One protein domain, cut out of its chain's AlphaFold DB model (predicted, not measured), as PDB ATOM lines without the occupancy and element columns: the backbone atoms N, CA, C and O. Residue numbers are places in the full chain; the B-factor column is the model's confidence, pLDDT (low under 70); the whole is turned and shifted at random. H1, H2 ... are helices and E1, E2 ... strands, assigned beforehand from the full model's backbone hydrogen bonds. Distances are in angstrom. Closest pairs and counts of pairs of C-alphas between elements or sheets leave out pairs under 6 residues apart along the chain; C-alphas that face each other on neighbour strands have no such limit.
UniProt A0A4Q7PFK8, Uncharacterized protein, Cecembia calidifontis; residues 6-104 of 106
ATOM      1  N   PHE A   6      42.762 -42.054   0.733       89.75
ATOM      2  CA  PHE A   6      43.206 -42.972  -0.305       89.75
ATOM      3  C   PHE A   6      42.136 -43.077  -1.379       89.75
ATOM      4  O   PHE A   6      40.947 -42.979  -1.082       89.75
ATOM      5  N   VAL A   7      42.552 -43.356  -2.607       89.25
ATOM      6  CA  VAL A   7      41.659 -43.767  -3.686       89.25
ATOM      7  C   VAL A   7      41.839 -45.253  -3.921       89.25
ATOM      8  O   VAL A   7      42.943 -45.746  -4.158       89.25
ATOM      9  N   THR A   8      40.733 -45.974  -3.833       89.38
ATOM     10  CA  THR A   8      40.672 -47.413  -4.051       89.38
ATOM     11  C   THR A   8      40.113 -47.722  -5.426       89.38
ATOM     12  O   THR A   8      39.188 -47.069  -5.900       89.38
ATOM     13  N   PHE A   9      40.667 -48.752  -6.051       88.69
ATOM     14  CA  PHE A   9      40.281 -49.249  -7.362       88.69
ATOM     15  C   PHE A   9      39.942 -50.720  -7.233       88.69
ATOM     16  O   PHE A   9      40.819 -51.551  -6.997       88.69
ATOM     17  N   ARG A  10      38.666 -51.045  -7.380       87.38
ATOM     18  CA  ARG A  10      38.140 -52.393  -7.200       87.38
ATOM     19  C   ARG A  10      37.616 -52.928  -8.518       87.38
ATOM     20  O   ARG A  10      36.816 -52.276  -9.185       87.38
ATOM     21  N   TRP A  11      38.042 -54.133  -8.873       84.12
ATOM     22  CA  TRP A  11      37.515 -54.841 -10.035       84.12
ATOM     23  C   TRP A  11      36.238 -55.618  -9.669       84.12
ATOM     24  O   TRP A  11      36.224 -56.347  -8.681       84.12
ATOM     25  N   ASN A  12      35.170 -55.478 -10.464       77.38
ATOM     26  CA  ASN A  12      33.830 -56.026 -10.202       77.38
ATOM     27  C   ASN A  12      33.617 -57.461 -10.746       77.38
ATOM     28  O   ASN A  12      32.483 -57.852 -11.028       77.38
ATOM     29  N   ARG A  13      34.672 -58.270 -10.929       69.75
ATOM     30  CA  ARG A  13      34.549 -59.646 -11.457       69.75
ATOM     31  C   ARG A  13      34.448 -60.708 -10.351       69.75
ATOM     32  O   ARG A  13      35.455 -61.116  -9.782       69.75
ATOM     33  N   GLY A  14      33.245 -61.256 -10.162       63.62
ATOM     34  CA  GLY A  14      33.003 -62.455  -9.341       63.62
ATOM     35  C   GLY A  14      33.318 -62.272  -7.849       63.62
ATOM     36  O   GLY A  14      33.229 -61.167  -7.327       63.62
ATOM     37  N   ASP A  15      33.690 -63.362  -7.169       58.16
ATOM     38  CA  ASP A  15      34.037 -63.388  -5.731       58.16
ATOM     39  C   ASP A  15      35.442 -62.834  -5.404       58.16
ATOM     40  O   ASP A  15      35.837 -62.786  -4.239       58.16
ATOM     41  N   GLN A  16      36.232 -62.421  -6.405       54.72
ATOM     42  CA  GLN A  16      37.583 -61.895  -6.190       54.72
ATOM     43  C   GLN A  16      37.621 -60.379  -6.384       54.72
ATOM     44  O   GLN A  16      37.703 -59.876  -7.502       54.72
ATOM     45  N   SER A  17      37.641 -59.636  -5.278       62.38
ATOM     46  CA  SER A  17      37.909 -58.199  -5.299       62.38
ATOM     47  C   SER A  17      39.419 -57.959  -5.331       62.38
ATOM     48  O   SER A  17      40.072 -57.945  -4.287       62.38
ATOM     49  N   VAL A  18      39.996 -57.780  -6.521       66.31
ATOM     50  CA  VAL A  18      41.365 -57.255  -6.612       66.31
ATOM     51  C   VAL A  18      41.311 -55.741  -6.420       66.31
ATOM     52  O   VAL A  18      40.522 -55.057  -7.078       66.31
ATOM     53  N   LEU A  19      42.122 -55.257  -5.478       76.50
ATOM     54  CA  LEU A  19      42.155 -53.878  -5.009       76.50
ATOM     55  C   LEU A  19      43.520 -53.261  -5.324       76.50
ATOM     56  O   LEU A  19      44.546 -53.789  -4.896       76.50
ATOM     57  N   ILE A  20      43.526 -52.136  -6.033       80.12
ATOM     58  CA  ILE A  20      44.670 -51.216  -6.069       80.12
ATOM     59  C   ILE A  20      44.333 -50.015  -5.198       80.12
ATOM     60  O   ILE A  20      43.179 -49.593  -5.134       80.12
ATOM     61  N   ILE A  21      45.340 -49.480  -4.518       83.50
ATOM     62  CA  ILE A  21      45.210 -48.326  -3.636       83.50
ATOM     63  C   ILE A  21      46.226 -47.284  -4.094       83.50
ATOM     64  O   ILE A  21      47.370 -47.627  -4.404       83.50
ATOM     65  N   SER A  22      45.798 -46.027  -4.176       85.56
ATOM     66  CA  SER A  22      46.690 -44.891  -4.389       85.56
ATOM     67  C   SER A  22      47.701 -44.746  -3.237       85.56
ATOM     68  O   SER A  22      47.532 -45.356  -2.176       85.56
ATOM     69  N   PRO A  23      48.724 -43.891  -3.390       85.81
ATOM     70  CA  PRO A  23      49.512 -43.404  -2.265       85.81
ATOM     71  C   PRO A  23      48.644 -42.769  -1.171       85.81
ATOM     72  O   PRO A  23      47.469 -42.454  -1.389       85.81
ATOM     73  N   GLU A  24      49.244 -42.571   0.000       86.44
ATOM     74  CA  GLU A  24      48.600 -41.867   1.107       86.44
ATOM     75  C   GLU A  24      48.583 -40.356   0.842       86.44
ATOM     76  O   GLU A  24      49.642 -39.740   0.683       86.44
ATOM     77  N   TYR A  25      47.393 -39.754   0.888       85.25
ATOM     78  CA  TYR A  25      47.209 -38.305   0.854       85.25
ATOM     79  C   TYR A  25      46.823 -37.776   2.239       85.25
ATOM     80  O   TYR A  25      45.986 -38.347   2.943       85.25
ATOM     81  N   ARG A  26      47.425 -36.651   2.644       82.75
ATOM     82  CA  ARG A  26      47.038 -35.932   3.877       82.75
ATOM     83  C   ARG A  26      45.824 -35.037   3.684       82.75
ATOM     84  O   ARG A  26      45.165 -34.706   4.667       82.75
ATOM     85  N   ASP A  27      45.580 -34.628   2.445       85.62
ATOM     86  CA  ASP A  27      44.470 -33.773   2.065       85.62
ATOM     87  C   ASP A  27      43.412 -34.588   1.319       85.62
ATOM     88  O   ASP A  27      43.732 -35.412   0.459       85.62
ATOM     89  N   ILE A  28      42.149 -34.363   1.673       87.50
ATOM     90  CA  ILE A  28      41.016 -34.957   0.968       87.50
ATOM     91  C   ILE A  28      40.873 -34.345  -0.426       87.50
ATOM     92  O   ILE A  28      40.447 -35.041  -1.342       87.50
ATOM     93  N   GLU A  29      41.260 -33.076  -0.591       88.12
ATOM     94  CA  GLU A  29      41.216 -32.381  -1.876       88.12
ATOM     95  C   GLU A  29      42.191 -33.029  -2.868       88.12
ATOM     96  O   GLU A  29      41.790 -33.353  -3.982       88.12
ATOM     97  N   ASP A  30      43.421 -33.338  -2.441       87.06
ATOM     98  CA  ASP A  30      44.419 -34.032  -3.271       87.06
ATOM     99  C   ASP A  30      43.932 -35.425  -3.711       87.06
ATOM    100  O   ASP A  30      44.033 -35.792  -4.885       87.06
ATOM    101  N   ALA A  31      43.362 -36.201  -2.782       88.81
ATOM    102  CA  ALA A  31      42.790 -37.511  -3.096       88.81
ATOM    103  C   ALA A  31      41.581 -37.400  -4.045       88.81
ATOM    104  O   ALA A  31      41.404 -38.247  -4.922       88.81
ATOM    105  N   GLY A  32      40.765 -36.354  -3.889       90.38
ATOM    106  CA  GLY A  32      39.634 -36.055  -4.767       90.38
ATOM    107  C   GLY A  32      40.081 -35.712  -6.186       90.38
ATOM    108  O   GLY A  32      39.599 -36.319  -7.139       90.38
ATOM    109  N   VAL A  33      41.074 -34.829  -6.334       90.94
ATOM    110  CA  VAL A  33      41.655 -34.473  -7.639       90.94
ATOM    111  C   VAL A  33      42.210 -35.712  -8.342       90.94
ATOM    112  O   VAL A  33      41.941 -35.924  -9.527       90.94
ATOM    113  N   PHE A  34      42.922 -36.577  -7.613       90.44
ATOM    114  CA  PHE A  34      43.426 -37.834  -8.161       90.44
ATOM    115  C   PHE A  34      42.295 -38.747  -8.666       90.44
ATOM    116  O   PHE A  34      42.406 -39.328  -9.753       90.44
ATOM    117  N   LEU A  35      41.209 -38.886  -7.897       92.12
ATOM    118  CA  LEU A  35      40.042 -39.680  -8.285       92.12
ATOM    119  C   LEU A  35      39.405 -39.135  -9.569       92.12
ATOM    120  O   LEU A  35      39.242 -39.888 -10.533       92.12
ATOM    121  N   ASP A  36      39.099 -37.842  -9.596       91.50
ATOM    122  CA  ASP A  36      38.418 -37.186 -10.715       91.50
ATOM    123  C   ASP A  36      39.238 -37.270 -12.001       91.50
ATOM    124  O   ASP A  36      38.718 -37.623 -13.064       91.50
ATOM    125  N   GLU A  37      40.544 -37.012 -11.916       91.88
ATOM    126  CA  GLU A  37      41.428 -37.099 -13.073       91.88
ATOM    127  C   GLU A  37      41.520 -38.537 -13.599       91.88
ATOM    128  O   GLU A  37      41.489 -38.780 -14.813       91.88
ATOM    129  N   THR A  38      41.559 -39.514 -12.695       91.12
ATOM    130  CA  THR A  38      41.576 -40.924 -13.076       91.12
ATOM    131  C   THR A  38      40.288 -41.328 -13.791       91.12
ATOM    132  O   THR A  38      40.343 -41.957 -14.854       91.12
ATOM    133  N   VAL A  39      39.131 -40.928 -13.259       91.06
ATOM    134  CA  VAL A  39      37.823 -41.174 -13.881       91.06
ATOM    135  C   VAL A  39      37.739 -40.490 -15.238       91.06
ATOM    136  O   VAL A  39      37.356 -41.139 -16.210       91.06
ATOM    137  N   ALA A  40      38.151 -39.227 -15.355       90.62
ATOM    138  CA  ALA A  40      38.123 -38.486 -16.613       90.62
ATOM    139  C   ALA A  40      38.968 -39.168 -17.703       90.62
ATOM    140  O   ALA A  40      38.556 -39.266 -18.863       90.62
ATOM    141  N   ARG A  41      40.143 -39.695 -17.339       90.12
ATOM    142  CA  ARG A  41      41.018 -40.400 -18.283       90.12
ATOM    143  C   ARG A  41      40.492 -41.786 -18.655       90.12
ATOM    144  O   ARG A  41      40.572 -42.154 -19.830       90.12
ATOM    145  N   LEU A  42      39.940 -42.544 -17.704       88.44
ATOM    146  CA  LEU A  42      39.348 -43.862 -17.969       88.44
ATOM    147  C   LEU A  42      38.002 -43.778 -18.697       88.44
ATOM    148  O   LEU A  42      37.681 -44.683 -19.470       88.44
ATOM    149  N   SER A  43      37.267 -42.675 -18.533       86.38
ATOM    150  CA  SER A  43      35.980 -42.415 -19.195       86.38
ATOM    151  C   SER A  43      36.062 -42.433 -20.724       86.38
ATOM    152  O   SER A  43      35.053 -42.559 -21.408       86.38
ATOM    153  N   LYS A  44      37.273 -42.363 -21.294       83.31
ATOM    154  CA  LYS A  44      37.500 -42.546 -22.735       83.31
ATOM    155  C   LYS A  44      37.157 -43.956 -23.229       83.31
ATOM    156  O   LYS A  44      36.870 -44.113 -24.409       83.31
ATOM    157  N   ASN A  45      37.227 -44.964 -22.353       83.00
ATOM    158  CA  ASN A  45      37.025 -46.379 -22.692       83.00
ATOM    159  C   ASN A  45      35.955 -47.072 -21.831       83.00
ATOM    160  O   ASN A  45      35.596 -48.212 -22.116       83.00
ATOM    161  N   HIS A  46      35.475 -46.421 -20.769       84.50
ATOM    162  CA  HIS A  46      34.531 -46.990 -19.810       84.50
ATOM    163  C   HIS A  46      33.456 -45.967 -19.456       84.50
ATOM    164  O   HIS A  46      33.763 -44.801 -19.246       84.50
ATOM    165  N   GLU A  47      32.206 -46.401 -19.333       87.94
ATOM    166  CA  GLU A  47      31.136 -45.538 -18.832       87.94
ATOM    167  C   GLU A  47      31.107 -45.593 -17.303       87.94
ATOM    168  O   GLU A  47      30.971 -46.670 -16.716       87.94
ATOM    169  N   PHE A  48      31.250 -44.431 -16.663       89.50
ATOM    170  CA  PHE A  48      31.146 -44.281 -15.215       89.50
ATOM    171  C   PHE A  48      29.854 -43.564 -14.833       89.50
ATOM    172  O   PHE A  48      29.463 -42.582 -15.459       89.50
ATOM    173  N   TYR A  49      29.234 -44.028 -13.755       90.50
ATOM    174  CA  TYR A  49      28.192 -43.325 -13.028       90.50
ATOM    175  C   TYR A  49      28.679 -43.009 -11.619       90.50
ATOM    176  O   TYR A  49      29.385 -43.794 -10.984       90.50
ATOM    177  N   GLN A  50      28.305 -41.831 -11.143       92.62
ATOM    178  CA  GLN A  50      28.575 -41.393  -9.785       92.62
ATOM    179  C   GLN A  50      27.565 -42.065  -8.840       92.62
ATOM    180  O   GLN A  50      26.360 -41.980  -9.072       92.62
ATOM    181  N   GLU A  51      28.044 -42.778  -7.818       90.06
ATOM    182  CA  GLU A  51      27.193 -43.489  -6.843       90.06
ATOM    183  C   GLU A  51      26.863 -42.642  -5.604       90.06
ATOM    184  O   GLU A  51      25.890 -42.942  -4.917       90.06
ATOM    185  N   ASP A  52      27.657 -41.611  -5.312       86.44
ATOM    186  CA  ASP A  52      27.483 -40.741  -4.145       86.44
ATOM    187  C   ASP A  52      27.434 -39.262  -4.553       86.44
ATOM    188  O   ASP A  52      28.209 -38.829  -5.408       86.44
ATOM    189  N   ASP A  53      26.556 -38.472  -3.932       81.31
ATOM    190  CA  ASP A  53      26.322 -37.063  -4.282       81.31
ATOM    191  C   ASP A  53      27.560 -36.163  -4.090       81.31
ATOM    192  O   ASP A  53      27.651 -35.111  -4.724       81.31
ATOM    193  N   ALA A  54      28.539 -36.569  -3.270       82.94
ATOM    194  CA  ALA A  54      29.788 -35.833  -3.075       82.94
ATOM    195  C   ALA A  54      30.831 -36.074  -4.183       82.94
ATOM    196  O   ALA A  54      31.867 -35.414  -4.188       82.94
ATOM    197  N   GLY A  55      30.589 -37.006  -5.112       81.94
ATOM    198  CA  GLY A  55      31.528 -37.310  -6.202       81.94
ATOM    199  C   GLY A  55      32.698 -38.184  -5.773       81.94
ATOM    200  O   GLY A  55      33.698 -38.273  -6.462       81.94
ATOM    201  N   TRP A  56      32.603 -38.856  -4.630       90.31
ATOM    202  CA  TRP A  56      33.724 -39.633  -4.086       90.31
ATOM    203  C   TRP A  56      33.672 -41.113  -4.432       90.31
ATOM    204  O   TRP A  56      34.552 -41.880  -4.044       90.31
ATOM    205  N   LYS A  57      32.645 -41.520  -5.178       93.25
ATOM    206  CA  LYS A  57      32.454 -42.893  -5.610       93.25
ATOM    207  C   LYS A  57      31.935 -42.932  -7.034       93.25
ATOM    208  O   LYS A  57      30.840 -42.449  -7.319       93.25
ATOM    209  N   TYR A  58      32.711 -43.565  -7.899       92.62
ATOM    210  CA  TYR A  58      32.372 -43.794  -9.293       92.62
ATOM    211  C   TYR A  58      32.360 -45.280  -9.581       92.62
ATOM    212  O   TYR A  58      33.232 -46.035  -9.146       92.62
ATOM    213  N   ARG A  59      31.390 -45.709 -10.374       91.00
ATOM    214  CA  ARG A  59      31.259 -47.101 -10.759       91.00
ATOM    215  C   ARG A  59      31.026 -47.224 -12.246       91.00
ATOM    216  O   ARG A  59      30.311 -46.445 -12.852       91.00
ATOM    217  N   SER A  60      31.665 -48.220 -12.824       88.75
ATOM    218  CA  SER A  60      31.436 -48.701 -14.179       88.75
ATOM    219  C   SER A  60      30.990 -50.159 -14.107       88.75
ATOM    220  O   SER A  60      30.969 -50.769 -13.032       88.75
ATOM    221  N   GLU A  61      30.663 -50.747 -15.255       85.69
ATOM    222  CA  GLU A  61      30.408 -52.189 -15.339       85.69
ATOM    223  C   GLU A  61      31.603 -52.996 -14.804       85.69
ATOM    224  O   GLU A  61      31.438 -53.947 -14.040       85.69
ATOM    225  N   ALA A  62      32.821 -52.571 -15.147       82.69
ATOM    226  CA  ALA A  62      34.033 -53.295 -14.805       82.69
ATOM    227  C   ALA A  62      34.606 -52.904 -13.436       82.69
ATOM    228  O   ALA A  62      35.037 -53.784 -12.704       82.69
ATOM    229  N   PHE A  63      34.615 -51.630 -13.052       86.12
ATOM    230  CA  PHE A  63      35.383 -51.150 -11.893       86.12
ATOM    231  C   PHE A  63      34.576 -50.233 -10.982       86.12
ATOM    232  O   PHE A  63      33.708 -49.497 -11.447       86.12
ATOM    233  N   THR A  64      34.936 -50.211  -9.705       89.75
ATOM    234  CA  THR A  64      34.509 -49.194  -8.741       89.75
ATOM    235  C   THR A  64      35.732 -48.440  -8.241       89.75
ATOM    236  O   THR A  64      36.703 -49.058  -7.805       89.75
ATOM    237  N   LEU A  65      35.672 -47.116  -8.313       91.56
ATOM    238  CA  LEU A  65      36.671 -46.195  -7.798       91.56
ATOM    239  C   LEU A  65      36.056 -45.430  -6.631       91.56
ATOM    240  O   LEU A  65      34.952 -44.906  -6.760       91.56
ATOM    241  N   GLU A  66      36.742 -45.389  -5.497       92.38
ATOM    242  CA  GLU A  66      36.187 -44.811  -4.272       92.38
ATOM    243  C   GLU A  66      37.276 -44.147  -3.434       92.38
ATOM    244  O   GLU A  66      38.301 -44.769  -3.135       92.38
ATOM    245  N   LEU A  67      37.037 -42.898  -3.036       91.56
ATOM    246  CA  LEU A  67      37.835 -42.211  -2.032       91.56
ATOM    247  C   LEU A  67      37.423 -42.721  -0.651       91.56
ATOM    248  O   LEU A  67      36.261 -42.643  -0.257       91.56
ATOM    249  N   VAL A  68      38.395 -43.225   0.102       88.88
ATOM    250  CA  VAL A  68      38.190 -43.748   1.452       88.88
ATOM    251  C   VAL A  68      39.060 -43.014   2.459       88.88
ATOM    252  O   VAL A  68      40.210 -42.652   2.202       88.88
ATOM    253  N   LYS A  69      38.498 -42.829   3.652       85.19
ATOM    254  CA  LYS A  69      39.217 -42.382   4.841       85.19
ATOM    255  C   LYS A  69      39.388 -43.584   5.757       85.19
ATOM    256  O   LYS A  69      38.512 -43.869   6.574       85.19
ATOM    257  N   GLU A  70      40.490 -44.308   5.604       74.62
ATOM    258  CA  GLU A  70      40.649 -45.600   6.266       74.62
ATOM    259  C   GLU A  70      42.037 -45.775   6.879       74.62
ATOM    260  O   GLU A  70      43.054 -45.749   6.194       74.62
ATOM    261  N   SER A  71      42.080 -46.017   8.194       63.25
ATOM    262  CA  SER A  71      43.340 -46.238   8.911       63.25
ATOM    263  C   SER A  71      43.956 -47.615   8.658       63.25
ATOM    264  O   SER A  71      45.081 -47.860   9.089       63.25
ATOM    265  N   ALA A  72      43.228 -48.525   8.002       65.88
ATOM    266  CA  ALA A  72      43.711 -49.863   7.664       65.88
ATOM    267  C   ALA A  72      44.833 -49.841   6.610       65.88
ATOM    268  O   ALA A  72      45.620 -50.782   6.556       65.88
ATOM    269  N   TYR A  73      44.944 -48.764   5.823       68.25
ATOM    270  CA  TYR A  73      45.979 -48.593   4.791       68.25
ATOM    271  C   TYR A  73      47.134 -47.684   5.230       68.25
ATOM    272  O   TYR A  73      48.012 -47.352   4.433       68.25
ATOM    273  N   ASN A  74      47.158 -47.293   6.507       68.31
ATOM    274  CA  ASN A  74      48.238 -46.489   7.065       68.31
ATOM    275  C   ASN A  74      49.578 -47.229   6.932       68.31
ATOM    276  O   ASN A  74      49.704 -48.377   7.359       68.31
ATOM    277  N   GLY A  75      50.585 -46.550   6.379       68.06
ATOM    278  CA  GLY A  75      51.910 -47.122   6.112       68.06
ATOM    279  C   GLY A  75      52.228 -47.332   4.629       68.06
ATOM    280  O   GLY A  75      53.368 -47.665   4.306       68.06
ATOM    281  N   ILE A  76      51.267 -47.092   3.728       78.94
ATOM    282  CA  ILE A  76      51.569 -46.812   2.317       78.94
ATOM    283  C   ILE A  76      52.402 -45.522   2.249       78.94
ATOM    284  O   ILE A  76      52.241 -44.624   3.075       78.94
ATOM    285  N   ALA A  77      53.331 -45.445   1.291       76.38
ATOM    286  CA  ALA A  77      54.161 -44.262   1.109       76.38
ATOM    287  C   ALA A  77      53.286 -43.013   0.932       76.38
ATOM    288  O   ALA A  77      52.347 -42.995   0.131       76.38
ATOM    289  N   GLN A  78      53.599 -41.989   1.724       78.50
ATOM    290  CA  GLN A  78      52.902 -40.724   1.673       78.50
ATOM    291  C   GLN A  78      53.519 -39.854   0.589       78.50
ATOM    292  O   GLN A  78      54.674 -39.443   0.700       78.50
ATOM    293  N   GLU A  79      52.723 -39.541  -0.422       75.44
ATOM    294  CA  GLU A  79      53.140 -38.720  -1.550       75.44
ATOM    295  C   GLU A  79      52.380 -37.395  -1.511       75.44
ATOM    296  O   GLU A  79      51.247 -37.305  -1.033       75.44
ATOM    297  N   LYS A  80      53.018 -36.331  -1.998       75.19
ATOM    298  CA  LYS A  80      52.287 -35.111  -2.334       75.19
ATOM    299  C   LYS A  80      51.719 -35.311  -3.734       75.19
ATOM    300  O   LYS A  80      52.408 -35.868  -4.580       75.19
ATOM    301  N   PHE A  81      50.491 -34.865  -3.984       76.25
ATOM    302  CA  PHE A  81      49.977 -34.904  -5.344       76.25
ATOM    303  C   PHE A  81      50.828 -34.000  -6.255       76.25
ATOM    304  O   PHE A  81      50.942 -32.792  -6.025       76.25
ATOM    305  N   ASP A  82      51.442 -34.606  -7.267       83.62
ATOM    306  CA  ASP A  82      52.066 -33.947  -8.409       83.62
ATOM    307  C   ASP A  82      51.878 -34.806  -9.666       83.62
ATOM    308  O   ASP A  82      51.658 -36.020  -9.575       83.62
ATOM    309  N   ASP A  83      51.968 -34.178 -10.838       83.31
ATOM    310  CA  ASP A  83      51.725 -34.826 -12.131       83.31
ATOM    311  C   ASP A  83      52.572 -36.097 -12.324       83.31
ATOM    312  O   ASP A  83      52.116 -37.069 -12.923       83.31
ATOM    313  N   GLY A  84      53.802 -36.136 -11.804       85.88
ATOM    314  CA  GLY A  84      54.680 -37.300 -11.909       85.88
ATOM    315  C   GLY A  84      54.171 -38.493 -11.103       85.88
ATOM    316  O   GLY A  84      54.122 -39.613 -11.624       85.88
ATOM    317  N   VAL A  85      53.755 -38.252  -9.858       80.62
ATOM    318  CA  VAL A  85      53.133 -39.266  -8.990       80.62
ATOM    319  C   VAL A  85      51.825 -39.755  -9.603       80.62
ATOM    320  O   VAL A  85      51.603 -40.966  -9.683       80.62
ATOM    321  N   PHE A  86      50.992 -38.836 -10.106       86.31
ATOM    322  CA  PHE A  86      49.754 -39.196 -10.790       86.31
ATOM    323  C   PHE A  86      50.024 -40.145 -11.962       86.31
ATOM    324  O   PHE A  86      49.458 -41.237 -12.011       86.31
ATOM    325  N   GLU A  87      50.917 -39.777 -12.885       89.94
ATOM    326  CA  GLU A  87      51.213 -40.583 -14.073       89.94
ATOM    327  C   GLU A  87      51.758 -41.972 -13.721       89.94
ATOM    328  O   GLU A  87      51.431 -42.954 -14.393       89.94
ATOM    329  N   ALA A  88      52.582 -42.080 -12.674       86.31
ATOM    330  CA  ALA A  88      53.104 -43.362 -12.215       86.31
ATOM    331  C   ALA A  88      51.981 -44.270 -11.687       86.31
ATOM    332  O   ALA A  88      51.859 -45.420 -12.116       86.31
ATOM    333  N   CYS A  89      51.123 -43.747 -10.810       85.06
ATOM    334  CA  CYS A  89      49.991 -44.491 -10.263       85.06
ATOM    335  C   CYS A  89      48.956 -44.838 -11.340       85.06
ATOM    336  O   CYS A  89      48.446 -45.959 -11.379       85.06
ATOM    337  N   PHE A  90      48.685 -43.907 -12.252       87.88
ATOM    338  CA  PHE A  90      47.747 -44.111 -13.346       87.88
ATOM    339  C   PHE A  90      48.233 -45.187 -14.322       87.88
ATOM    340  O   PHE A  90      47.429 -46.005 -14.764       87.88
ATOM    341  N   ARG A  91      49.537 -45.265 -14.621       87.31
ATOM    342  CA  ARG A  91      50.087 -46.370 -15.430       87.31
ATOM    343  C   ARG A  91      49.888 -47.724 -14.766       87.31
ATOM    344  O   ARG A  91      49.405 -48.633 -15.431       87.31
ATOM    345  N   LEU A  92      50.174 -47.842 -13.467       83.69
ATOM    346  CA  LEU A  92      49.942 -49.086 -12.723       83.69
ATOM    347  C   LEU A  92      48.469 -49.504 -12.785       83.69
ATOM    348  O   LEU A  92      48.152 -50.675 -13.006       83.69
ATOM    349  N   LEU A  93      47.558 -48.539 -12.657       83.94
ATOM    350  CA  LEU A  93      46.130 -48.773 -12.819       83.94
ATOM    351  C   LEU A  93      45.768 -49.202 -14.249       83.94
ATOM    352  O   LEU A  93      44.998 -50.140 -14.435       83.94
ATOM    353  N   GLN A  94      46.310 -48.544 -15.273       83.50
ATOM    354  CA  GLN A  94      46.059 -48.903 -16.669       83.50
ATOM    355  C   GLN A  94      46.571 -50.304 -17.002       83.50
ATOM    356  O   GLN A  94      45.877 -51.064 -17.682       83.50
ATOM    357  N   GLU A  95      47.760 -50.665 -16.523       81.69
ATOM    358  CA  GLU A  95      48.314 -52.010 -16.658       81.69
ATOM    359  C   GLU A  95      47.403 -53.031 -15.988       81.69
ATOM    360  O   GLU A  95      47.088 -54.066 -16.580       81.69
ATOM    361  N   PHE A  96      46.903 -52.712 -14.797       76.00
ATOM    362  CA  PHE A  96      45.946 -53.545 -14.091       76.00
ATOM    363  C   PHE A  96      44.646 -53.742 -14.877       76.00
ATOM    364  O   PHE A  96      44.234 -54.882 -15.086       76.00
ATOM    365  N   VAL A  97      44.042 -52.669 -15.390       74.50
ATOM    366  CA  VAL A  97      42.826 -52.714 -16.222       74.50
ATOM    367  C   VAL A  97      43.059 -53.499 -17.522       74.50
ATOM    368  O   VAL A  97      42.208 -54.279 -17.952       74.50
ATOM    369  N   THR A  98      44.231 -53.354 -18.142       74.00
ATOM    370  CA  THR A  98      44.551 -53.990 -19.431       74.00
ATOM    371  C   THR A  98      44.887 -55.475 -19.280       74.00
ATOM    372  O   THR A  98      44.380 -56.304 -20.036       74.00
ATOM    373  N   CYS A  99      45.694 -55.841 -18.279       64.81
ATOM    374  CA  CYS A  99      46.056 -57.231 -17.966       64.81
ATOM    375  C   CYS A  99      44.832 -58.057 -17.523       64.81
ATOM    376  O   CYS A  99      44.727 -59.262 -17.754       64.81
ATOM    377  N   SER A 100      43.858 -57.372 -16.935       56.56
ATOM    378  CA  SER A 100      42.554 -57.901 -16.556       56.56
ATOM    379  C   SER A 100      41.667 -58.256 -17.764       56.56
ATOM    380  O   SER A 100      40.942 -59.256 -17.736       56.56
ATOM    381  N   ASN A 101      41.767 -57.506 -18.866       54.94
ATOM    382  CA  ASN A 101      41.035 -57.788 -20.107       54.94
ATOM    383  C   ASN A 101      41.642 -58.939 -20.925       54.94
ATOM    384  O   ASN A 101      40.907 -59.674 -21.585       54.94
ATOM    385  N   SER A 102      42.960 -59.143 -20.869       53.75
ATOM    386  CA  SER A 102      43.636 -60.212 -21.617       53.75
ATOM    387  C   SER A 102      43.466 -61.606 -21.003       53.75
ATOM    388  O   SER A 102      43.542 -62.589 -21.732       53.75
ATOM    389  N   LYS A 103      43.151 -61.718 -19.705       49.50
ATOM    390  CA  LYS A 103      42.878 -63.007 -19.034       49.50
ATOM    391  C   LYS A 103      41.431 -63.514 -19.161       49.50
ATOM    392  O   LYS A 103      41.105 -64.544 -18.588       49.50
ATOM    393  N   GLY A 104      40.558 -62.795 -19.872       44.91
ATOM    394  CA  GLY A 104      39.154 -63.177 -20.096       44.91
ATOM    395  C   GLY A 104      38.852 -63.781 -21.473       44.91
ATOM    396  O   GLY A 104      37.681 -63.900 -21.820       44.91
TER     397      GLY A 104
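AT A GLANCE: This is residues 6 to 104 of the 106 residues of an uncharacterized protein of Cecembia calidifontis (UniProt A0A4Q7PFK8). A small, twisted sheet of four strands has two helices, H1 and H2, over one face, and no named helix over the other. Both helices run along the strands, H1 over E4 and H2 over E1, and residues 49 to 50 pair with E3 at one edge. The printed part has 99 residues, with four named strands and two named helices in the order E1 E2 H1 E3 E4 H2; the sheet's order is E2 E1 E4 E3, antiparallel throughout, and the class is mixed, helices and strands. It is compact, with a radius of gyration of the C-alphas of 13.0 A, and spans 36 by 28 by 26 A.

HOW THE PARTS SIT: E1, residues 6 to 11, and E2, residues 19 to 21, are antiparallel neighbours and form a hairpin; N 9 and O 20 are 2.8 A apart, within hydrogen-bond range. E4, residues 63 to 68, is the antiparallel neighbour of E1 on its other side, with N 8 and O 66 at 2.8 A. E3, residues 57 to 59, forms a hairpin with E4, with N 58 and O 65 at 2.8 A. E2 and E3 are the edge strands and are apart. The strands' lines turn by 39 degrees from edge to edge. H1, residues 28 to 42, is on the sheet at a height of 9.1 A, over E4, and runs along the strands, at 1 degree to E4 on the local plane. Its closest C-alphas to E4 are those of Ala 31 and Leu 67, 6.9 A apart. H2, residues 83 to 102, is on the same face at a height of 10.0 A, with a local plane resting on just 6 C-alphas of the sheet. It lies over E1, at 7 degrees to it on the local plane, and only just not over E2, on which 2 of its C-alphas fall. The closest C-alphas of H2 and E2 are those of Leu 93 and Ile 20, 7.3 A apart. H1 and H2 are close but not clearly touching, nearest at the C-alphas of Thr 38 and Phe 90, 7.0 A apart; they run the same way at a steep tilt of 45 degrees. In both helices every O i to N i+4 pair is within hydrogen-bond range.

IN THESE COORDINATES: E1 begins at C-alpha 6, (43.206, -42.972, -0.305), and is 16.4 A long; E4 measures 15.5 A. E2 and E3 have three residues each. H1, 21.0 A long, begins at C-alpha 28, (41.016, -34.957, 0.968). H2, 28.3 A long, ends at C-alpha 102, (43.636, -60.212, -21.617).

THE WHOLE: The C-alphas farthest apart, those of Asp 27 and Gly 104, are 37.2 A apart. The printed part has no cut. The links H1 to E3 and E4 to H2 are long, with 14 residues each. Mean pLDDT of the printed part is 81.4; residues 13 to 18, 71 to 75 and 99 to 104 are under 70.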